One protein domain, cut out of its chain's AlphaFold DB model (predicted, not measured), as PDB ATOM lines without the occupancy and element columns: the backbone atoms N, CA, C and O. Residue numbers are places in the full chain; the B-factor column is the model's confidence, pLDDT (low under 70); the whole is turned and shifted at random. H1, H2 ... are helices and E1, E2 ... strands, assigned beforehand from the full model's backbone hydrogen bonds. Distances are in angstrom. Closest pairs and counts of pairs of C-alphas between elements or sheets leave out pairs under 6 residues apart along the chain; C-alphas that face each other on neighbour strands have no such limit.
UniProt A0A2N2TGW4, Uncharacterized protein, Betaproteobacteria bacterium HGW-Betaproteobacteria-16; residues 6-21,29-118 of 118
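Overview. This is residues 6 to 21 and 29 to 118 of the 118 residues of an uncharacterized protein of Betaproteobacteria bacterium HGW-Betaproteobacteria-16 (UniProt A0A2N2TGW4). A five-stranded sheet, curled like part of a barrel, meets a smaller sheet of three strands, E6 to E8, with one helix, H1, over it. E6 runs beside the end of E1, and there the two sheets join. The printed part has 106 residues, with named elements in the order E1 E2 E3 E4 E5 E6 H1 E7 E8. The large sheet, E3-E2-E1-E5-E4, is mixed; the small one, E6-E7-E8, is antiparallel. The class is mixed, helices and strands, and the whole is compact, with a radius of gyration of the C-alphas of 14.1 A and spans of 39 by 32 by 24 A.

Along the chain. E1, residues 6 to 12, begins at C-alpha 6 (11.621, -23.174, -82.223) and spans 19.4 A. E2 is residues 32 to 37, E3 45 to 49 and E4 63 to 66. E5, residues 69 to 75, spans 18.4 A. E6 is residues 79 to 81, H1 84 to 94, 15.8 A long, and E7 103 to 108. E8, residues 113 to 117, ends at C-alpha 117 (0.632, -7.402, -77.932).

Arrangement. E1 and E2 are antiparallel, with N 9 and O 35 2.9 A apart. E2 and E3 form a hairpin, with N 36 and O 47 at 2.9 A. E1 and E5 are parallel, with N 8 and O 74 at 2.8 A. E4 and E5 form a hairpin, with N 71 and O 64 at 2.9 A. The closest C-alphas of E1 and E6 are those of Glu 11 and Leu 79, 5.1 A. E6 and E7 are antiparallel, with N 80 and O 107 at 2.8 A; E7 and E8 form a hairpin, with N 106 and O 114 at 3.0 A. H1 is on this sheet, over E7, at a height of 8.4 A; its closest C-alpha pair with E7 is Ala 86 and Ala 105, 5.9 A. In H1, 6 of 7 O i to N i+4 pairs are within hydrogen-bond range.

Size, cuts and confidence. The C-alphas of Cys 68 and Glu 85 are the two farthest apart, 41.1 A. Residues 22 to 28 are cut out, with 18.3 A between C-alphas 21 and 29. The link from E3 to E4 is long. Residues 16 to 21, 29 to 30, 93 to 101 and 118 have pLDDT under 70.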
ATOM      1  N   LEU A   6      12.612 -24.240 -82.155       97.44
ATOM      2  CA  LEU A   6      11.621 -23.174 -82.223       97.44
ATOM      3  C   LEU A   6      10.515 -23.448 -81.211       97.44
ATOM      4  O   LEU A   6      10.188 -24.600 -80.916       97.44
ATOM      5  N   TYR A   7       9.900 -22.378 -80.727       97.94
ATOM      6  CA  TYR A   7       8.898 -22.442 -79.672       97.94
ATOM      7  C   TYR A   7       7.526 -22.133 -80.244       97.94
ATOM      8  O   TYR A   7       7.329 -21.107 -80.881       97.94
ATOM      9  N   ALA A   8       6.562 -23.021 -80.046       97.12
ATOM     10  CA  ALA A   8       5.229 -22.902 -80.606       97.12
ATOM     11  C   ALA A   8       4.181 -22.716 -79.512       97.12
ATOM     12  O   ALA A   8       4.199 -23.405 -78.491       97.12
ATOM     13  N   ARG A   9       3.229 -21.814 -79.746       95.44
ATOM     14  CA  ARG A   9       2.154 -21.486 -78.807       95.44
ATOM     15  C   ARG A   9       0.864 -21.190 -79.550       95.44
ATOM     16  O   ARG A   9       0.907 -20.613 -80.636       95.44
ATOM     17  N   ARG A  10      -0.292 -21.557 -78.988       93.69
ATOM     18  CA  ARG A  10      -1.570 -21.056 -79.508       93.69
ATOM     19  C   ARG A  10      -1.953 -19.771 -78.798       93.69
ATOM     20  O   ARG A  10      -1.892 -19.700 -77.574       93.69
ATOM     21  N   GLU A  11      -2.386 -18.793 -79.578       91.62
ATOM     22  CA  GLU A  11      -2.767 -17.465 -79.097       91.62
ATOM     23  C   GLU A  11      -4.109 -17.038 -79.683       91.62
ATOM     24  O   GLU A  11      -4.480 -17.514 -80.766       91.62
ATOM     25  N   PRO A  12      -4.850 -16.141 -79.009       88.25
ATOM     26  CA  PRO A  12      -6.021 -15.523 -79.602       88.25
ATOM     27  C   PRO A  12      -5.681 -14.947 -80.969       88.25
ATOM     28  O   PRO A  12      -4.652 -14.292 -81.127       88.25
ATOM     29  N   SER A  13      -6.527 -15.218 -81.966       85.50
ATOM     30  CA  SER A  13      -6.158 -14.918 -83.347       85.50
ATOM     31  C   SER A  13      -5.773 -13.455 -83.526       85.50
ATOM     32  O   SER A  13      -6.591 -12.596 -83.216       85.50
ATOM     33  N   GLN A  14      -4.591 -13.188 -84.085       77.94
ATOM     34  CA  GLN A  14      -4.023 -11.850 -84.304       77.94
ATOM     35  C   GLN A  14      -4.516 -11.201 -85.613       77.94
ATOM     36  O   GLN A  14      -4.252 -10.030 -85.884       77.94
ATOM     37  N   LEU A  15      -5.247 -11.942 -86.458       72.19
ATOM     38  CA  LEU A  15      -5.727 -11.427 -87.745       72.19
ATOM     39  C   LEU A  15      -6.664 -10.221 -87.583       72.19
ATOM     40  O   LEU A  15      -7.277 -10.011 -86.541       72.19
ATOM     41  N   ARG A  16      -6.836  -9.400 -88.616       63.97
ATOM     42  CA  ARG A  16      -7.818  -8.309 -88.554       63.97
ATOM     43  C   ARG A  16      -9.206  -8.825 -88.908       63.97
ATOM     44  O   ARG A  16      -9.350  -9.587 -89.862       63.97
ATOM     45  N   ALA A  17     -10.229  -8.356 -88.190       59.34
ATOM     46  CA  ALA A  17     -11.623  -8.693 -88.484       59.34
ATOM     47  C   ALA A  17     -12.009  -8.333 -89.934       59.34
ATOM     48  O   ALA A  17     -12.747  -9.072 -90.576       59.34
ATOM     49  N   CYS A  18     -11.429  -7.262 -90.492       54.47
ATOM     50  CA  CYS A  18     -11.678  -6.841 -91.872       54.47
ATOM     51  C   CYS A  18     -11.215  -7.842 -92.947       54.47
ATOM     52  O   CYS A  18     -11.716  -7.783 -94.064       54.47
ATOM     53  N   LEU A  19     -10.292  -8.763 -92.637       58.41
ATOM     54  CA  LEU A  19      -9.804  -9.766 -93.594       58.41
ATOM     55  C   LEU A  19     -10.729 -10.985 -93.713       58.41
ATOM     56  O   LEU A  19     -10.526 -11.814 -94.592       58.41
ATOM     57  N   LEU A  20     -11.712 -11.127 -92.818       58.81
ATOM     58  CA  LEU A  20     -12.470 -12.372 -92.630       58.81
ATOM     59  C   LEU A  20     -13.954 -12.239 -93.014       58.81
ATOM     60  O   LEU A  20     -14.736 -13.154 -92.764       58.81
ATOM     61  N   GLY A  21     -14.317 -11.129 -93.673       54.91
ATOM     62  CA  GLY A  21     -15.690 -10.808 -94.065       54.91
ATOM     63  C   GLY A  21     -16.570 -10.427 -92.869       54.91
ATOM     64  O   GLY A  21     -16.323 -10.828 -91.734       54.91
ATOM     65  N   ARG A  29     -12.541 -16.909 -78.483       61.09
ATOM     66  CA  ARG A  29     -12.362 -18.114 -77.662       61.09
ATOM     67  C   ARG A  29     -12.151 -19.391 -78.464       61.09
ATOM     68  O   ARG A  29     -11.523 -20.315 -77.965       61.09
ATOM     69  N   THR A  30     -12.682 -19.473 -79.681       66.19
ATOM     70  CA  THR A  30     -12.605 -20.699 -80.494       66.19
ATOM     71  C   THR A  30     -11.557 -20.604 -81.598       66.19
ATOM     72  O   THR A  30     -11.111 -21.624 -82.125       66.19
ATOM     73  N   ARG A  31     -11.118 -19.387 -81.933       79.50
ATOM     74  CA  ARG A  31     -10.231 -19.101 -83.062       79.50
ATOM     75  C   ARG A  31      -8.847 -18.699 -82.569       79.50
ATOM     76  O   ARG A  31      -8.531 -17.520 -82.425       79.50
ATOM     77  N   MET A  32      -8.039 -19.724 -82.333       88.00
ATOM     78  CA  MET A  32      -6.664 -19.603 -81.858       88.00
ATOM     79  C   MET A  32      -5.679 -19.792 -83.012       88.00
ATOM     80  O   MET A  32      -5.667 -20.859 -83.648       88.00
ATOM     81  N   ASP A  33      -4.859 -18.778 -83.264       91.94
ATOM     82  CA  ASP A  33      -3.743 -18.874 -84.198       91.94
ATOM     83  C   ASP A  33      -2.609 -19.669 -83.542       91.94
ATOM     84  O   ASP A  33      -2.505 -19.752 -82.319       91.94
ATOM     85  N   LEU A  34      -1.781 -20.309 -84.359       94.56
ATOM     86  CA  LEU A  34      -0.535 -20.914 -83.909       94.56
ATOM     87  C   LEU A  34       0.601 -19.954 -84.247       94.56
ATOM     88  O   LEU A  34       0.819 -19.640 -85.417       94.56
ATOM     89  N   VAL A  35       1.335 -19.531 -83.229       95.31
ATOM     90  CA  VAL A  35       2.480 -18.637 -83.356       95.31
ATOM     91  C   VAL A  35       3.750 -19.424 -83.068       95.31
ATOM     92  O   VAL A  35       3.774 -20.265 -82.165       95.31
ATOM     93  N   ILE A  36       4.788 -19.190 -83.869       96.31
ATOM     94  CA  ILE A  36       6.115 -19.772 -83.681       96.31
ATOM     95  C   ILE A  36       7.102 -18.652 -83.371       96.31
ATOM     96  O   ILE A  36       7.131 -17.637 -84.070       96.31
ATOM     97  N   TYR A  37       7.931 -18.885 -82.362       96.81
ATOM     98  CA  TYR A  37       8.939 -17.989 -81.824       96.81
ATOM     99  C   TYR A  37      10.332 -18.585 -81.946       96.81
ATOM    100  O   TYR A  37      10.513 -19.808 -81.974       96.81
ATOM    101  N   ARG A  38      11.325 -17.700 -81.986       95.75
ATOM    102  CA  ARG A  38      12.741 -18.065 -81.937       95.75
ATOM    103  C   ARG A  38      13.212 -18.409 -80.524       95.75
ATOM    104  O   ARG A  38      14.160 -19.172 -80.376       95.75
ATOM    105  N   ASP A  39      12.556 -17.859 -79.507       96.19
ATOM    106  CA  ASP A  39      12.947 -17.953 -78.101       96.19
ATOM    107  C   ASP A  39      11.820 -18.484 -77.200       96.19
ATOM    108  O   ASP A  39      10.632 -18.311 -77.477       96.19
ATOM    109  N   ALA A  40      12.209 -19.093 -76.076       94.38
ATOM    110  CA  ALA A  40      11.282 -19.656 -75.093       94.38
ATOM    111  C   ALA A  40      10.437 -18.592 -74.374       94.38
ATOM    112  O   ALA A  40       9.360 -18.905 -73.866       94.38
ATOM    113  N   ALA A  41      10.910 -17.341 -74.328       91.38
ATOM    114  CA  ALA A  41      10.183 -16.231 -73.721       91.38
ATOM    115  C   ALA A  41       9.085 -15.666 -74.645       91.38
ATOM    116  O   ALA A  41       8.328 -14.793 -74.220       91.38
ATOM    117  N   ALA A  42       8.952 -16.201 -75.865       91.88
ATOM    118  CA  ALA A  42       7.967 -15.804 -76.863       91.88
ATOM    119  C   ALA A  42       8.029 -14.304 -77.210       91.88
ATOM    120  O   ALA A  42       7.002 -13.624 -77.262       91.88
ATOM    121  N   THR A  43       9.244 -13.796 -77.435       91.62
ATOM    122  CA  THR A  43       9.497 -12.375 -77.728       91.62
ATOM    123  C   THR A  43       9.789 -12.097 -79.205       91.62
ATOM    124  O   THR A  43       9.452 -11.019 -79.692       91.62
ATOM    125  N   ASP A  44      10.348 -13.063 -79.941       92.19
ATOM    126  CA  ASP A  44      10.702 -12.943 -81.362       92.19
ATOM    127  C   ASP A  44       9.865 -13.902 -82.228       92.19
ATOM    128  O   ASP A  44      10.193 -15.082 -82.393       92.19
ATOM    129  N   GLN A  45       8.739 -13.403 -82.752       94.62
ATOM    130  CA  GLN A  45       7.828 -14.159 -83.616       94.62
ATOM    131  C   GLN A  45       8.428 -14.368 -85.014       94.62
ATOM    132  O   GLN A  45       8.675 -13.415 -85.751       94.62
ATOM    133  N   VAL A  46       8.552 -15.630 -85.434       95.06
ATOM    134  CA  VAL A  46       9.097 -16.016 -86.749       95.06
ATOM    135  C   VAL A  46       8.039 -16.530 -87.726       95.06
ATOM    136  O   VAL A  46       8.229 -16.441 -88.938       95.06
ATOM    137  N   ALA A  47       6.914 -17.064 -87.236       93.44
ATOM    138  CA  ALA A  47       5.819 -17.508 -88.098       93.44
ATOM    139  C   ALA A  47       4.448 -17.397 -87.423       93.44
ATOM    140  O   ALA A  47       4.318 -17.576 -86.214       93.44
ATOM    141  N   LEU A  48       3.416 -17.169 -88.240       93.00
ATOM    142  CA  LEU A  48       2.012 -17.165 -87.838       93.00
ATOM    143  C   LEU A  48       1.220 -18.116 -88.738       93.00
ATOM    144  O   LEU A  48       1.209 -17.980 -89.963       93.00
ATOM    145  N   TYR A  49       0.521 -19.059 -88.119       92.69
ATOM    146  CA  TYR A  49      -0.417 -19.959 -88.771       92.69
ATOM    147  C   TYR A  49      -1.832 -19.605 -88.315       92.69
ATOM    148  O   TYR A  49      -2.206 -19.917 -87.180       92.69
ATOM    149  N   PRO A  50      -2.643 -19.003 -89.199       90.12
ATOM    150  CA  PRO A  50      -4.031 -18.704 -88.896       90.12
ATOM    151  C   PRO A  50      -4.821 -19.917 -88.414       90.12
ATOM    152  O   PRO A  50      -4.593 -21.050 -88.849       90.12
ATOM    153  N   TRP A  51      -5.806 -19.674 -87.557       87.94
ATOM    154  CA  TRP A  51      -6.653 -20.705 -86.968       87.94
ATOM    155  C   TRP A  51      -7.323 -21.611 -88.019       87.94
ATOM    156  O   TRP A  51      -7.441 -22.809 -87.770       87.94
ATOM    157  N   TYR A  52      -7.675 -21.079 -89.194       85.75
ATOM    158  CA  TYR A  52      -8.308 -21.813 -90.299       85.75
ATOM    159  C   TYR A  52      -7.326 -22.602 -91.181       85.75
ATOM    160  O   TYR A  52      -7.751 -23.304 -92.095       85.75
ATOM    161  N   ARG A  53      -6.010 -22.488 -90.962       88.56
ATOM    162  CA  ARG A  53      -5.017 -23.206 -91.766       88.56
ATOM    163  C   ARG A  53      -4.901 -24.654 -91.295       88.56
ATOM    164  O   ARG A  53      -4.453 -24.904 -90.179       88.56
ATOM    165  N   GLU A  54      -5.258 -25.595 -92.162       88.50
ATOM    166  CA  GLU A  54      -5.241 -27.034 -91.850       88.50
ATOM    167  C   GLU A  54      -3.824 -27.617 -91.774       88.50
ATOM    168  O   GLU A  54      -3.549 -28.478 -90.947       88.50
ATOM    169  N   SER A  55      -2.893 -27.100 -92.580       89.56
ATOM    170  CA  SER A  55      -1.505 -27.584 -92.659       89.56
ATOM    171  C   SER A  55      -0.590 -27.109 -91.525       89.56
ATOM    172  O   SER A  55       0.632 -27.237 -91.616       89.56
ATOM    173  N   LYS A  56      -1.148 -26.517 -90.466       93.38
ATOM    174  CA  LYS A  56      -0.357 -26.020 -89.339       93.38
ATOM    175  C   LYS A  56       0.115 -27.173 -88.439       93.38
ATOM    176  O   LYS A  56      -0.625 -28.142 -88.258       93.38
ATOM    177  N   PRO A  57       1.311 -27.071 -87.835       94.94
ATOM    178  CA  PRO A  57       1.753 -28.019 -86.819       94.94
ATOM    179  C   PRO A  57       0.720 -28.193 -85.699       94.94
ATOM    180  O   PRO A  57       0.041 -27.251 -85.293       94.94
ATOM    181  N   THR A  58       0.614 -29.410 -85.173       93.94
ATOM    182  CA  THR A  58      -0.261 -29.718 -84.032       93.94
ATOM    183  C   THR A  58       0.584 -30.037 -82.809       93.94
ATOM    184  O   THR A  58       1.764 -30.335 -82.949       93.94
ATOM    185  N   ARG A  59      -0.010 -30.083 -81.612       92.88
ATOM    186  CA  ARG A  59       0.683 -30.461 -80.358       92.88
ATOM    187  C   ARG A  59       1.448 -31.797 -80.423       92.88
ATOM    188  O   ARG A  59       2.296 -32.059 -79.579       92.88
ATOM    189  N   ARG A  60       1.142 -32.653 -81.405       94.06
ATOM    190  CA  ARG A  60       1.844 -33.922 -81.664       94.06
ATOM    191  C   ARG A  60       3.095 -33.753 -82.534       94.06
ATOM    192  O   ARG A  60       3.970 -34.611 -82.513       94.06
ATOM    193  N   SER A  61       3.177 -32.670 -83.299       95.69
ATOM    194  CA  SER A  61       4.328 -32.315 -84.124       95.69
ATOM    195  C   SER A  61       5.509 -31.938 -83.230       95.69
ATOM    196  O   SER A  61       5.401 -31.043 -82.394       95.69
ATOM    197  N   ARG A  62       6.636 -32.625 -83.431       95.75
ATOM    198  CA  ARG A  62       7.927 -32.347 -82.772       95.75
ATOM    199  C   ARG A  62       8.926 -31.643 -83.680       95.75
ATOM    200  O   ARG A  62       9.971 -31.213 -83.219       95.75
ATOM    201  N   ILE A  63       8.617 -31.564 -84.971       96.12
ATOM    202  CA  ILE A  63       9.464 -30.967 -85.998       96.12
ATOM    203  C   ILE A  63       8.580 -30.097 -86.886       96.12
ATOM    204  O   ILE A  63       7.436 -30.464 -87.178       96.12
ATOM    205  N   VAL A  64       9.114 -28.963 -87.332       95.38
ATOM    206  CA  VAL A  64       8.523 -28.142 -88.393       95.38
ATOM    207  C   VAL A  64       9.561 -27.851 -89.462       95.38
ATOM    208  O   VAL A  64      10.741 -27.673 -89.165       95.38
ATOM    209  N   MET A  65       9.104 -27.775 -90.709       94.88
ATOM    210  CA  MET A  65       9.904 -27.212 -91.787       94.88
ATOM    211  C   MET A  65       9.533 -25.740 -91.963       94.88
ATOM    212  O   MET A  65       8.382 -25.418 -92.260       94.88
ATOM    213  N   HIS A  66      10.501 -24.849 -91.780       90.50
ATOM    214  CA  HIS A  66      10.335 -23.409 -91.951       90.50
ATOM    215  C   HIS A  66      11.484 -22.876 -92.815       90.50
ATOM    216  O   HIS A  66      12.640 -23.206 -92.583       90.50
ATOM    217  N   ASN A  67      11.186 -22.107 -93.866       90.69
ATOM    218  CA  ASN A  67      12.193 -21.627 -94.829       90.69
ATOM    219  C   ASN A  67      13.131 -22.736 -95.358       90.69
ATOM    220  O   ASN A  67      14.333 -22.529 -95.474       90.69
ATOM    221  N   CYS A  68      12.583 -23.924 -95.646       92.56
ATOM    222  CA  CYS A  68      13.318 -25.110 -96.115       92.56
ATOM    223  C   CYS A  68      14.328 -25.722 -95.122       92.56
ATOM    224  O   CYS A  68      15.062 -26.633 -95.495       92.56
ATOM    225  N   PHE A  69      14.341 -25.285 -93.862       94.06
ATOM    226  CA  PHE A  69      15.120 -25.907 -92.790       94.06
ATOM    227  C   PHE A  69      14.203 -26.666 -91.832       94.06
ATOM    228  O   PHE A  69      13.059 -26.267 -91.603       94.06
ATOM    229  N   SER A  70      14.720 -27.756 -91.269       95.81
ATOM    230  CA  SER A  70      14.052 -28.526 -90.220       95.81
ATOM    231  C   SER A  70      14.426 -27.978 -88.849       95.81
ATOM    232  O   SER A  70      15.609 -27.819 -88.550       95.81
ATOM    233  N   TYR A  71      13.422 -27.747 -88.012       97.00
ATOM    234  CA  TYR A  71      13.582 -27.284 -86.637       97.00
ATOM    235  C   TYR A  71      12.891 -28.246 -85.690       97.00
ATOM    236  O   TYR A  71      11.828 -28.781 -86.017       97.00
ATOM    237  N   GLU A  72      13.474 -28.435 -84.514       97.38
ATOM    238  CA  GLU A  72      12.760 -29.040 -83.398       97.38
ATOM    239  C   GLU A  72      11.705 -28.059 -82.888       97.38
ATOM    240  O   GLU A  72      11.895 -26.844 -82.936       97.38
ATOM    241  N   LEU A  73      10.568 -28.581 -82.447       96.81
ATOM    242  CA  LEU A  73       9.432 -27.782 -82.028       96.81
ATOM    243  C   LEU A  73       9.095 -28.072 -80.569       96.81
ATOM    244  O   LEU A  73       8.636 -29.166 -80.221       96.81
ATOM    245  N   GLU A  74       9.297 -27.066 -79.730       97.19
ATOM    246  CA  GLU A  74       8.939 -27.085 -78.320       97.19
ATOM    247  C   GLU A  74       7.620 -26.340 -78.114       97.19
ATOM    248  O   GLU A  74       7.417 -25.246 -78.633       97.19
ATOM    249  N   TRP A  75       6.683 -26.940 -77.381       97.00
ATOM    250  CA  TRP A  75       5.354 -26.364 -77.190       97.00
ATOM    251  C   TRP A  75       5.263 -25.615 -75.869       97.00
ATOM    252  O   TRP A  75       5.299 -26.228 -74.804       97.00
ATOM    253  N   LEU A  76       5.041 -24.309 -75.955       95.56
ATOM    254  CA  LEU A  76       4.742 -23.460 -74.811       95.56
ATOM    255  C   LEU A  76       3.276 -23.642 -74.354       95.56
ATOM    256  O   LEU A  76       2.435 -24.161 -75.102       95.56
ATOM    257  N   PRO A  77       2.937 -23.229 -73.122       93.94
ATOM    258  CA  PRO A  77       1.553 -23.109 -72.653       93.94
ATOM    259  C   PRO A  77       0.698 -22.259 -73.604       93.94
ATOM    260  O   PRO A  77       1.174 -21.227 -74.061       93.94
ATOM    261  N   ASP A  78      -0.538 -22.666 -73.917       91.88
ATOM    262  CA  ASP A  78      -1.432 -21.828 -74.742       91.88
ATOM    263  C   ASP A  78      -1.828 -20.562 -73.971       91.88
ATOM    264  O   ASP A  78      -1.980 -20.614 -72.752       91.88
ATOM    265  N   LEU A  79      -2.022 -19.444 -74.672       88.50
ATOM    266  CA  LEU A  79      -2.551 -18.215 -74.076       88.50
ATOM    267  C   LEU A  79      -4.046 -18.101 -74.333       88.50
ATOM    268  O   LEU A  79      -4.492 -18.220 -75.465       88.50
ATOM    269  N   VAL A  80      -4.821 -17.799 -73.304       86.62
ATOM    270  CA  VAL A  80      -6.253 -17.491 -73.390       86.62
ATOM    271  C   VAL A  80      -6.524 -16.131 -72.757       86.62
ATOM    272  O   VAL A  80      -5.699 -15.621 -72.011       86.62
ATOM    273  N   PHE A  81      -7.661 -15.497 -73.047       82.00
ATOM    274  CA  PHE A  81      -8.022 -14.261 -72.342       82.00
ATOM    275  C   PHE A  81      -8.247 -14.533 -70.856       82.00
ATOM    276  O   PHE A  81      -8.850 -15.547 -70.506       82.00
ATOM    277  N   ALA A  82      -7.770 -13.617 -70.010       80.50
ATOM    278  CA  ALA A  82      -7.871 -13.743 -68.558       80.50
ATOM    279  C   ALA A  82      -9.331 -13.788 -68.078       80.50
ATOM    280  O   ALA A  82      -9.683 -14.577 -67.205       80.50
ATOM    281  N   ASP A  83     -10.181 -12.958 -68.681       82.56
ATOM    282  CA  ASP A  83     -11.582 -12.782 -68.318       82.56
ATOM    283  C   ASP A  83     -12.428 -12.339 -69.533       82.56
ATOM    284  O   ASP A  83     -11.937 -12.167 -70.658       82.56
ATOM    285  N   ASP A  84     -13.741 -12.199 -69.317       81.44
ATOM    286  CA  ASP A  84     -14.684 -11.725 -70.336       81.44
ATOM    287  C   ASP A  84     -14.441 -10.263 -70.746       81.44
ATOM    288  O   ASP A  84     -14.782  -9.870 -71.863       81.44
ATOM    289  N   GLU A  85     -13.855  -9.447 -69.869       81.62
ATOM    290  CA  GLU A  85     -13.605  -8.029 -70.120       81.62
ATOM    291  C   GLU A  85     -12.437  -7.836 -71.092       81.62
ATOM    292  O   GLU A  85     -12.588  -7.154 -72.109       81.62
ATOM    293  N   ALA A  86     -11.314  -8.513 -70.854       77.50
ATOM    294  CA  ALA A  86     -10.155  -8.554 -71.737       77.50
ATOM    295  C   ALA A  86     -10.544  -9.031 -73.142       77.50
ATOM    296  O   ALA A  86     -10.107  -8.463 -74.146       77.50
ATOM    297  N   MET A  87     -11.433 -10.026 -73.218       79.94
ATOM    298  CA  MET A  87     -11.998 -10.499 -74.479       79.94
ATOM    299  C   MET A  87     -12.861  -9.429 -75.171       79.94
ATOM    300  O   MET A  87     -12.686  -9.190 -76.365       79.94
ATOM    301  N   ARG A  88     -13.760  -8.743 -74.453       78.12
ATOM    302  CA  ARG A  88     -14.584  -7.659 -75.028       78.12
ATOM    303  C   ARG A  88     -13.738  -6.492 -75.534       78.12
ATOM    304  O   ARG A  88     -14.006  -5.957 -76.612       78.12
ATOM    305  N   LEU A  89     -12.702  -6.110 -74.784       78.38
ATOM    306  CA  LEU A  89     -11.742  -5.083 -75.196       78.38
ATOM    307  C   LEU A  89     -11.018  -5.493 -76.482       78.38
ATOM    308  O   LEU A  89     -10.863  -4.673 -77.389       78.38
ATOM    309  N   TYR A  90     -10.630  -6.766 -76.584       76.50
ATOM    310  CA  TYR A  90     -10.018  -7.336 -77.781       76.50
ATOM    311  C   TYR A  90     -10.938  -7.312 -79.010       76.50
ATOM    312  O   TYR A  90     -10.518  -6.964 -80.113       76.50
ATOM    313  N   GLU A  91     -12.213  -7.654 -78.848       74.62
ATOM    314  CA  GLU A  91     -13.187  -7.619 -79.943       74.62
ATOM    315  C   GLU A  91     -13.463  -6.186 -80.416       74.62
ATOM    316  O   GLU A  91     -13.404  -5.894 -81.615       74.62
ATOM    317  N   GLY A  92     -13.701  -5.266 -79.475       70.00
ATOM    318  CA  GLY A  92     -13.988  -3.863 -79.781       70.00
ATOM    319  C   GLY A  92     -12.818  -3.139 -80.453       70.00
ATOM    320  O   GLY A  92     -13.011  -2.212 -81.244       70.00
ATOM    321  N   SER A  93     -11.587  -3.577 -80.185       69.50
ATOM    322  CA  SER A  93     -10.381  -2.983 -80.747       69.50
ATOM    323  C   SER A  93     -10.146  -3.350 -82.221       69.50
ATOM    324  O   SER A  93      -9.509  -2.563 -82.928       69.50
ATOM    325  N   ARG A  94     -10.653  -4.505 -82.680       63.09
ATOM    326  CA  ARG A  94     -10.497  -5.026 -84.052       63.09
ATOM    327  C   ARG A  94     -11.419  -4.363 -85.071       63.09
ATOM    328  O   ARG A  94     -11.111  -4.384 -86.260       63.09
ATOM    329  N   LEU A  95     -12.521  -3.768 -84.616       59.38
ATOM    330  CA  LEU A  95     -13.470  -3.029 -85.459       59.38
ATOM    331  C   LEU A  95     -12.950  -1.647 -85.883       59.38
ATOM    332  O   LEU A  95     -13.554  -0.989 -86.725       59.38
ATOM    333  N   ARG A  96     -11.832  -1.188 -85.307       57.97
ATOM    334  CA  ARG A  96     -11.208   0.099 -85.630       57.97
ATOM    335  C   ARG A  96      -9.870  -0.140 -86.316       57.97
ATOM    336  O   ARG A  96      -9.094  -0.961 -85.841       57.97
ATOM    337  N   PHE A  97      -9.567   0.612 -87.374       51.59
ATOM    338  CA  PHE A  97      -8.205   0.715 -87.907       51.59
ATOM    339  C   PHE A  97      -7.315   1.345 -86.830       51.59
ATOM    340  O   PHE A  97      -7.494   2.530 -86.543       51.59
ATOM    341  N   PRO A  98      -6.393   0.613 -86.184       54.25
ATOM    342  CA  PRO A  98      -5.592   1.215 -85.141       54.25
ATOM    343  C   PRO A  98      -4.308   1.783 -85.730       54.25
ATOM    344  O   PRO A  98      -3.512   1.063 -86.329       54.25
ATOM    345  N   SER A  99      -4.089   3.071 -85.500       53.41
ATOM    346  CA  SER A  99      -2.758   3.664 -85.451       53.41
ATOM    347  C   SER A  99      -2.194   3.448 -84.038       53.41
ATOM    348  O   SER A  99      -2.286   4.338 -83.194       53.41
ATOM    349  N   GLY A 100      -1.709   2.244 -83.720       62.16
ATOM    350  CA  GLY A 100      -1.048   1.978 -82.434       62.16
ATOM    351  C   GLY A 100      -1.002   0.503 -82.032       62.16
ATOM    352  O   GLY A 100      -1.919  -0.251 -82.356       62.16
ATOM    353  N   MET A 101       0.064   0.130 -81.315       66.94
ATOM    354  CA  MET A 101       0.251  -1.174 -80.660       66.94
ATOM    355  C   MET A 101      -0.758  -1.318 -79.516       66.94
ATOM    356  O   MET A 101      -0.900  -0.395 -78.711       66.94
ATOM    357  N   LYS A 102      -1.473  -2.445 -79.438       75.50
ATOM    358  CA  LYS A 102      -2.453  -2.701 -78.374       75.50
ATOM    359  C   LYS A 102      -2.041  -3.901 -77.537       75.50
ATOM    360  O   LYS A 102      -1.587  -4.905 -78.067       75.50
ATOM    361  N   THR A 103      -2.252  -3.804 -76.230       78.06
ATOM    362  CA  THR A 103      -1.923  -4.856 -75.264       78.06
ATOM    363  C   THR A 103      -3.180  -5.373 -74.574       78.06
ATOM    364  O   THR A 103      -4.012  -4.571 -74.150       78.06
ATOM    365  N   TYR A 104      -3.300  -6.690 -74.415       79.50
ATOM    366  CA  TYR A 104      -4.441  -7.343 -73.765       79.50
ATOM    367  C   TYR A 104      -3.972  -8.308 -72.683       79.50
ATOM    368  O   TYR A 104      -2.984  -9.020 -72.870       79.50
ATOM    369  N   ALA A 105      -4.703  -8.352 -71.571       81.00
ATOM    370  CA  ALA A 105      -4.455  -9.310 -70.504       81.00
ATOM    371  C   ALA A 105      -4.848 -10.725 -70.951       81.00
ATOM    372  O   ALA A 105      -5.977 -10.983 -71.381       81.00
ATOM    373  N   VAL A 106      -3.902 -11.647 -70.834       82.94
ATOM    374  CA  VAL A 106      -4.064 -13.063 -71.162       82.94
ATOM    375  C   VAL A 106      -3.488 -13.910 -70.035       82.94
ATOM    376  O   VAL A 106      -2.729 -13.428 -69.196       82.94
ATOM    377  N   VAL A 107      -3.884 -15.171 -69.987       85.44
ATOM    378  CA  VAL A 107      -3.452 -16.152 -68.998       85.44
ATOM    379  C   VAL A 107      -2.994 -17.397 -69.743       85.44
ATOM    380  O   VAL A 107      -3.600 -17.785 -70.744       85.44
ATOM    381  N   ASP A 108      -1.897 -17.993 -69.297       86.44
ATOM    382  CA  ASP A 108      -1.405 -19.243 -69.858       86.44
ATOM    383  C   ASP A 108      -2.211 -20.457 -69.350       86.44
ATOM    384  O   ASP A 108      -2.993 -20.365 -68.403       86.44
ATOM    385  N   THR A 109      -2.025 -21.638 -69.944       80.81
ATOM    386  CA  THR A 109      -2.719 -22.858 -69.481       80.81
ATOM    387  C   THR A 109      -2.380 -23.276 -68.046       80.81
ATOM    388  O   THR A 109      -3.062 -24.140 -67.502       80.81
ATOM    389  N   ASN A 110      -1.341 -22.698 -67.439       81.00
ATOM    390  CA  ASN A 110      -0.936 -22.948 -66.057       81.00
ATOM    391  C   ASN A 110      -1.492 -21.896 -65.080       81.00
ATOM    392  O   ASN A 110      -1.262 -22.012 -63.878       81.00
ATOM    393  N   GLY A 111      -2.223 -20.888 -65.564       78.88
ATOM    394  CA  GLY A 111      -2.784 -19.816 -64.743       78.88
ATOM    395  C   GLY A 111      -1.873 -18.597 -64.564       78.88
ATOM    396  O   GLY A 111      -2.208 -17.708 -63.784       78.88
ATOM    397  N   HIS A 112      -0.741 -18.508 -65.263       83.19
ATOM    398  CA  HIS A 112       0.138 -17.342 -65.192       83.19
ATOM    399  C   HIS A 112      -0.362 -16.204 -66.079       83.19
ATOM    400  O   HIS A 112      -0.676 -16.401 -67.252       83.19
ATOM    401  N   HIS A 113      -0.373 -14.991 -65.531       85.25
ATOM    402  CA  HIS A 113      -0.733 -13.789 -66.276       85.25
ATOM    403  C   HIS A 113       0.365 -13.394 -67.270       85.25
ATOM    404  O   HIS A 113       1.551 -13.383 -66.946       85.25
ATOM    405  N   ALA A 114      -0.056 -13.015 -68.471       82.94
ATOM    406  CA  ALA A 114       0.786 -12.512 -69.542       82.94
ATOM    407  C   ALA A 114       0.077 -11.373 -70.296       82.94
ATOM    408  O   ALA A 114      -1.101 -11.075 -70.077       82.94
ATOM    409  N   ILE A 115       0.816 -10.718 -71.192       80.88
ATOM    410  CA  ILE A 115       0.303  -9.641 -72.038       80.88
ATOM    411  C   ILE A 115       0.441 -10.063 -73.498       80.88
ATOM    412  O   ILE A 115       1.536 -10.382 -73.955       80.88
ATOM    413  N   LEU A 116      -0.670 -10.031 -74.229       79.25
ATOM    414  CA  LEU A 116      -0.698 -10.202 -75.675       79.25
ATOM    415  C   LEU A 116      -0.582  -8.829 -76.337       79.25
ATOM    416  O   LEU A 116      -1.458  -7.987 -76.137       79.25
ATOM    417  N   ALA A 117       0.464  -8.611 -77.131       76.12
ATOM    418  CA  ALA A 117       0.632  -7.402 -77.932       76.12
ATOM    419  C   ALA A 117       0.261  -7.668 -79.402       76.12
ATOM    420  O   ALA A 117       0.801  -8.594 -80.002       76.12
ATOM    421  N   VAL A 118      -0.656  -6.867 -79.962       69.12
ATOM    422  CA  VAL A 118      -1.169  -6.972 -81.349       69.12
ATOM    423  C   VAL A 118      -1.155  -5.616 -82.046       69.12
ATOM    424  O   VAL A 118      -1.428  -4.593 -81.368       69.12
TER     425      VAL A 118